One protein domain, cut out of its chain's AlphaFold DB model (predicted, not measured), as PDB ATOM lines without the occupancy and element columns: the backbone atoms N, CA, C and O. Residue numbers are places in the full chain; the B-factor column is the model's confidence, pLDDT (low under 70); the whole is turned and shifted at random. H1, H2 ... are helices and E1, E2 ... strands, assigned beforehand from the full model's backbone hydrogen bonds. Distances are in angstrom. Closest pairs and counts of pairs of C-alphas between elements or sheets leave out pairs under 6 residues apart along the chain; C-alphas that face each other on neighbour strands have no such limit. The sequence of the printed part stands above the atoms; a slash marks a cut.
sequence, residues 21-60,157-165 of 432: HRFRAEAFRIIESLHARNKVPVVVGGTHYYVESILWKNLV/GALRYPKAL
ATOM      1  N   HIS A  21       4.218 -15.518 -24.329       82.25
ATOM      2  CA  HIS A  21       4.261 -14.598 -25.478       82.25
ATOM      3  C   HIS A  21       4.627 -13.159 -25.079       82.25
ATOM      4  O   HIS A  21       5.433 -12.527 -25.757       82.25
ATOM      5  N   ARG A  22       4.073 -12.652 -23.966       87.75
ATOM      6  CA  ARG A  22       4.354 -11.303 -23.464       87.75
ATOM      7  C   ARG A  22       5.796 -11.216 -22.969       87.75
ATOM      8  O   ARG A  22       6.524 -10.335 -23.408       87.75
ATOM      9  N   PHE A  23       6.228 -12.201 -22.177       92.12
ATOM     10  CA  PHE A  23       7.627 -12.327 -21.765       92.12
ATOM     11  C   PHE A  23       8.577 -12.340 -22.963       92.12
ATOM     12  O   PHE A  23       9.536 -11.582 -22.979       92.12
ATOM     13  N   ARG A  24       8.307 -13.172 -23.977       89.75
ATOM     14  CA  ARG A  24       9.153 -13.303 -25.169       89.75
ATOM     15  C   ARG A  24       9.293 -11.967 -25.903       89.75
ATOM     16  O   ARG A  24      10.410 -11.583 -26.234       89.75
ATOM     17  N   ALA A  25       8.187 -11.252 -26.118       88.62
ATOM     18  CA  ALA A  25       8.196  -9.952 -26.787       88.62
ATOM     19  C   ALA A  25       8.982  -8.893 -25.994       88.62
ATOM     20  O   ALA A  25       9.814  -8.184 -26.558       88.62
ATOM     21  N   GLU A  26       8.747  -8.793 -24.685       94.31
ATOM     22  CA  GLU A  26       9.442  -7.826 -23.834       94.31
ATOM     23  C   GLU A  26      10.934  -8.171 -23.682       94.31
ATOM     24  O   GLU A  26      11.791  -7.300 -23.844       94.31
ATOM     25  N   ALA A  27      11.260  -9.448 -23.461       95.19
ATOM     26  CA  ALA A  27      12.631  -9.933 -23.351       95.19
ATOM     27  C   ALA A  27      13.432  -9.681 -24.633       95.19
ATOM     28  O   ALA A  27      14.578  -9.252 -24.540       95.19
ATOM     29  N   PHE A  28      12.851  -9.882 -25.822       93.56
ATOM     30  CA  PHE A  28      13.557  -9.589 -27.073       93.56
ATOM     31  C   PHE A  28      13.886  -8.114 -27.238       93.56
ATOM     32  O   PHE A  28      15.040  -7.808 -27.521       93.56
ATOM     33  N   ARG A  29      12.947  -7.202 -26.960       95.50
ATOM     34  CA  ARG A  29      13.235  -5.757 -27.012       95.50
ATOM     35  C   ARG A  29      14.404  -5.380 -26.101       95.50
ATOM     36  O   ARG A  29      15.257  -4.576 -26.472       95.50
ATOM     37  N   ILE A  30      14.463  -5.976 -24.909       96.75
ATOM     38  CA  ILE A  30      15.556  -5.755 -23.956       96.75
ATOM     39  C   ILE A  30      16.872  -6.329 -24.490       96.75
ATOM     40  O   ILE A  30      17.882  -5.629 -24.481       96.75
ATOM     41  N   ILE A  31      16.866  -7.578 -24.961       95.75
ATOM     42  CA  ILE A  31      18.046  -8.261 -25.506       95.75
ATOM     43  C   ILE A  31      18.615  -7.484 -26.701       95.75
ATOM     44  O   ILE A  31      19.809  -7.204 -26.729       95.75
ATOM     45  N   GLU A  32      17.768  -7.068 -27.643       94.75
ATOM     46  CA  GLU A  32      18.156  -6.267 -28.811       94.75
ATOM     47  C   GLU A  32      18.730  -4.910 -28.397       94.75
ATOM     48  O   GLU A  32      19.799  -4.520 -28.862       94.75
ATOM     49  N   SER A  33      18.079  -4.219 -27.456       97.00
ATOM     50  CA  SER A  33      18.585  -2.955 -26.912       97.00
ATOM     51  C   SER A  33      19.940  -3.113 -26.214       97.00
ATOM     52  O   SER A  33      20.777  -2.210 -26.265       97.00
ATOM     53  N   LEU A  34      20.169  -4.222 -25.509       96.56
ATOM     54  CA  LEU A  34      21.447  -4.506 -24.853       96.56
ATOM     55  C   LEU A  34      22.537  -4.815 -25.883       96.56
ATOM     56  O   LEU A  34      23.609  -4.216 -25.806       96.56
ATOM     57  N   HIS A  35      22.244  -5.648 -26.882       94.69
ATOM     58  CA  HIS A  35      23.166  -5.924 -27.984       94.69
ATOM     59  C   HIS A  35      23.531  -4.656 -28.764       94.69
ATOM     60  O   HIS A  35      24.709  -4.429 -29.017       94.69
ATOM     61  N   ALA A  36      22.565  -3.778 -29.057       96.88
ATOM     62  CA  ALA A  36      22.814  -2.493 -29.721       96.88
ATOM     63  C   ALA A  36      23.750  -1.565 -28.920       96.88
ATOM     64  O   ALA A  36      24.377  -0.671 -29.478       96.88
ATOM     65  N   ARG A  37      23.863  -1.787 -27.605       96.75
ATOM     66  CA  ARG A  37      24.775  -1.074 -26.699       96.75
ATOM     67  C   ARG A  37      26.045  -1.873 -26.385       96.75
ATOM     68  O   ARG A  37      26.727  -1.544 -25.417       96.75
ATOM     69  N   ASN A  38      26.339  -2.927 -27.151       94.19
ATOM     70  CA  ASN A  38      27.453  -3.855 -26.933       94.19
ATOM     71  C   ASN A  38      27.490  -4.449 -25.512       94.19
ATOM     72  O   ASN A  38      28.556  -4.685 -24.948       94.19
ATOM     73  N   LYS A  39      26.318  -4.680 -24.910       94.25
ATOM     74  CA  LYS A  39      26.188  -5.338 -23.606       94.25
ATOM     75  C   LYS A  39      25.757  -6.785 -23.785       94.25
ATOM     76  O   LYS A  39      24.883  -7.072 -24.599       94.25
ATOM     77  N   VAL A  40      26.325  -7.672 -22.972       91.94
ATOM     78  CA  VAL A  40      25.935  -9.086 -22.914       91.94
ATOM     79  C   VAL A  40      24.676  -9.226 -22.050       91.94
ATOM     80  O   VAL A  40      24.716  -8.890 -20.865       91.94
ATOM     81  N   PRO A  41      23.547  -9.705 -22.600       94.81
ATOM     82  CA  PRO A  41      22.349  -9.969 -21.816       94.81
ATOM     83  C   PRO A  41      22.547 -11.206 -20.943       94.81
ATOM     84  O   PRO A  41      22.927 -12.267 -21.433       94.81
ATOM     85  N   VAL A  42      22.228 -11.087 -19.655       95.06
ATOM     86  CA  VAL A  42      22.236 -12.211 -18.712       95.06
ATOM     87  C   VAL A  42      20.799 -12.495 -18.300       95.06
ATOM     88  O   VAL A  42      20.158 -11.685 -17.633       95.06
ATOM     89  N   VAL A  43      20.275 -13.645 -18.725       95.00
ATOM     90  CA  VAL A  43      18.924 -14.085 -18.367       95.00
ATOM     91  C   VAL A  43      19.021 -15.035 -17.181       95.00
ATOM     92  O   VAL A  43      19.607 -16.108 -17.291       95.00
ATOM     93  N   VAL A  44      18.420 -14.649 -16.056       94.50
ATOM     94  CA  VAL A  44      18.397 -15.448 -14.825       94.50
ATOM     95  C   VAL A  44      16.950 -15.705 -14.428       94.50
ATOM     96  O   VAL A  44      16.140 -14.780 -14.379       94.50
ATOM     97  N   GLY A  45      16.606 -16.955 -14.130       90.50
ATOM     98  CA  GLY A  45      15.271 -17.276 -13.639       90.50
ATOM     99  C   GLY A  45      14.992 -18.768 -13.532       90.50
ATOM    100  O   GLY A  45      15.590 -19.588 -14.217       90.50
ATOM    101  N   GLY A  46      14.030 -19.108 -12.673       88.19
ATOM    102  CA  GLY A  46      13.586 -20.485 -12.450       88.19
ATOM    103  C   GLY A  46      12.496 -20.980 -13.410       88.19
ATOM    104  O   GLY A  46      12.155 -22.167 -13.411       88.19
ATOM    105  N   THR A  47      11.926 -20.087 -14.222       89.19
ATOM    106  CA  THR A  47      10.855 -20.401 -15.176       89.19
ATOM    107  C   THR A  47      11.460 -20.835 -16.507       89.19
ATOM    108  O   THR A  47      11.398 -20.120 -17.504       89.19
ATOM    109  N   HIS A  48      12.054 -22.027 -16.531       88.69
ATOM    110  CA  HIS A  48      12.803 -22.529 -17.686       88.69
ATOM    111  C   HIS A  48      12.015 -22.536 -19.005       88.69
ATOM    112  O   HIS A  48      12.578 -22.248 -20.054       88.69
ATOM    113  N   TYR A  49      10.699 -22.771 -18.958       83.62
ATOM    114  CA  TYR A  49       9.831 -22.688 -20.141       83.62
ATOM    115  C   TYR A  49       9.863 -21.304 -20.818       83.62
ATOM    116  O   TYR A  49       9.762 -21.192 -22.037       83.62
ATOM    117  N   TYR A  50      10.032 -20.228 -20.045       88.62
ATOM    118  CA  TYR A  50      10.124 -18.876 -20.595       88.62
ATOM    119  C   TYR A  50      11.494 -18.656 -21.240       88.62
ATOM    120  O   TYR A  50      11.567 -18.130 -22.349       88.62
ATOM    121  N   VAL A  51      12.563 -19.147 -20.607       88.19
ATOM    122  CA  VAL A  51      13.919 -19.158 -21.185       88.19
ATOM    123  C   VAL A  51      13.945 -19.945 -22.502       88.19
ATOM    124  O   VAL A  51      14.565 -19.534 -23.478       88.19
ATOM    125  N   GLU A  52      13.187 -21.036 -22.579       83.62
ATOM    126  CA  GLU A  52      13.033 -21.826 -23.798       83.62
ATOM    127  C   GLU A  52      12.491 -20.987 -24.968       83.62
ATOM    128  O   GLU A  52      12.988 -21.066 -26.091       83.62
ATOM    129  N   SER A  53      11.513 -20.119 -24.698       85.06
ATOM    130  CA  SER A  53      10.872 -19.292 -25.728       85.06
ATOM    131  C   SER A  53      11.794 -18.251 -26.379       85.06
ATOM    132  O   SER A  53      11.502 -17.783 -27.481       85.06
ATOM    133  N   ILE A  54      12.899 -17.894 -25.714       89.75
ATOM    134  CA  ILE A  54      13.890 -16.942 -26.233       89.75
ATOM    135  C   ILE A  54      15.107 -17.641 -26.850       89.75
ATOM    136  O   ILE A  54      15.686 -17.103 -27.794       89.75
ATOM    137  N   LEU A  55      15.477 -18.831 -26.358       87.06
ATOM    138  CA  LEU A  55      16.638 -19.585 -26.840       87.06
ATOM    139  C   LEU A  55      16.385 -20.263 -28.190       87.06
ATOM    140  O   LEU A  55      17.275 -20.258 -29.037       87.06
ATOM    141  N   TRP A  56      15.186 -20.806 -28.416       84.12
ATOM    142  CA  TRP A  56      14.849 -21.546 -29.638       84.12
ATOM    143  C   TRP A  56      13.885 -20.775 -30.541       84.12
ATOM    144  O   TRP A  56      13.036 -19.999 -30.092       84.12
ATOM    145  N   LYS A  57      13.994 -20.995 -31.855       73.81
ATOM    146  CA  LYS A  57      12.996 -20.511 -32.819       73.81
ATOM    147  C   LYS A  57      11.737 -21.388 -32.761       73.81
ATOM    148  O   LYS A  57      11.805 -22.568 -32.440       73.81
ATOM    149  N   ASN A  58      10.575 -20.817 -33.085       63.00
ATOM    150  CA  ASN A  58       9.320 -21.547 -33.340       63.00
ATOM    151  C   ASN A  58       8.757 -22.414 -32.187       63.00
ATOM    152  O   ASN A  58       7.835 -23.183 -32.417       63.00
ATOM    153  N   LEU A  59       9.259 -22.292 -30.951       56.84
ATOM    154  CA  LEU A  59       8.738 -23.034 -29.787       56.84
ATOM    155  C   LEU A  59       7.349 -22.542 -29.343       56.84
ATOM    156  O   LEU A  59       6.526 -23.279 -28.807       56.84
ATOM    157  N   VAL A  60       7.116 -21.251 -29.537       55.75
ATOM    158  CA  VAL A  60       5.859 -20.572 -29.268       55.75
ATOM    159  C   VAL A  60       5.416 -20.060 -30.626       55.75
ATOM    160  O   VAL A  60       6.152 -19.262 -31.207       55.75
ATOM    161  N   GLY A 157      12.673 -25.174 -33.004       65.12
ATOM    162  CA  GLY A 157      13.629 -24.972 -34.097       65.12
ATOM    163  C   GLY A 157      15.014 -24.567 -33.640       65.12
ATOM    164  O   GLY A 157      15.242 -24.395 -32.452       65.12
ATOM    165  N   ALA A 158      15.920 -24.395 -34.603       77.00
ATOM    166  CA  ALA A 158      17.320 -24.040 -34.371       77.00
ATOM    167  C   ALA A 158      17.520 -22.940 -33.314       77.00
ATOM    168  O   ALA A 158      16.679 -22.039 -33.147       77.00
ATOM    169  N   LEU A 159      18.669 -22.990 -32.633       85.44
ATOM    170  CA  LEU A 159      19.038 -21.977 -31.654       85.44
ATOM    171  C   LEU A 159      19.006 -20.574 -32.262       85.44
ATOM    172  O   LEU A 159      19.529 -20.300 -33.344       85.44
ATOM    173  N   ARG A 160      18.387 -19.649 -31.531       87.56
ATOM    174  CA  ARG A 160      18.364 -18.228 -31.880       87.56
ATOM    175  C   ARG A 160      19.718 -17.576 -31.643       87.56
ATOM    176  O   ARG A 160      20.117 -16.714 -32.417       87.56
ATOM    177  N   TYR A 161      20.409 -18.015 -30.595       89.25
ATOM    178  CA  TYR A 161      21.720 -17.518 -30.195       89.25
ATOM    179  C   TYR A 161      22.701 -18.698 -30.135       89.25
ATOM    180  O   TYR A 161      22.851 -19.306 -29.077       89.25
ATOM    181  N   PRO A 162      23.383 -19.040 -31.245       85.75
ATOM    182  CA  PRO A 162      24.300 -20.188 -31.294       85.75
ATOM    183  C   PRO A 162      25.475 -20.091 -30.311       85.75
ATOM    184  O   PRO A 162      26.065 -21.097 -29.936       85.75
ATOM    185  N   LYS A 163      25.816 -18.869 -29.881       88.31
ATOM    186  CA  LYS A 163      26.866 -18.587 -28.890       88.31
ATOM    187  C   LYS A 163      26.326 -18.416 -27.462       88.31
ATOM    188  O   LYS A 163      27.054 -17.920 -26.608       88.31
ATOM    189  N   ALA A 164      25.064 -18.760 -27.202       91.81
ATOM    190  CA  ALA A 164      24.513 -18.692 -25.854       91.81
ATOM    191  C   ALA A 164      25.288 -19.609 -24.901       91.81
ATOM    192  O   ALA A 164      25.617 -20.743 -25.244       91.81
ATOM    193  N   LEU A 165      25.537 -19.116 -23.691       93.44
ATOM    194  CA  LEU A 165      26.112 -19.888 -22.598       93.44
ATOM    195  C   LEU A 165      24.999 -20.250 -21.621       93.44
ATOM    196  O   LEU A 165      24.225 -19.383 -21.210       93.44
TER     197      LEU A 165
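This is residues 21 to 60 and 157 to 165 of the 432 residues of the protein "tRNA dimethylallyltransferase" of Thrips palmi (UniProt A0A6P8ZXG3). A short helix, H2, packs at a steep tilt on residues 23 to 28 of a longer helix, H1, after a long link folds back from H1's far end. Beyond a cut lies the short strand E1, and a short antiparallel pairing ties its residues 157 to 159 to residues 56 to 57, just after H2. The printed part has 49 residues, with H1, H2 and E1 in that order; the class is mostly helix, as helices hold 24 of the 27 residues in named elements, and the whole is compact, with a radius of gyration of the C-alphas of 10.6 A and spans of 27 by 21 by 18 A.

Start at H1, residues 21 to 36, where every O i to N i+4 pair is within hydrogen-bond range. It touches H2, residues 48 to 55, with residues 23 to 28 alone; the closest C-alphas, of Arg 24 and Ile 54, are 6.1 A apart. They run the same way at a steep tilt of 48 degrees. In H2, 3 of 4 such pairs are within range. E1, residues 157 to 159, pairs with no named strand and is apart from H1; the closest C-alphas of H2 and E1, Leu 55 and Leu 159, are 5.9 A apart.

Find C-alpha 21 at (4.261, -14.598, -25.478); H1 runs 22.6 A from there to C-alpha 36. H2 runs 10.4 A from C-alpha 48 at (12.803, -22.529, -17.686). E1 runs 6.6 A to C-alpha 159 at (19.038, -21.977, -31.654).

The C-alphas of Asn 38 and Val 60, the two farthest apart, are 27.4 A apart. Residues 61 to 156 are not printed, and C-alphas 60 and 157 are 10.2 A apart across this cut. The link from H1 to H2 is long. The pLDDT is under 70 at residues 58 to 60 and 157.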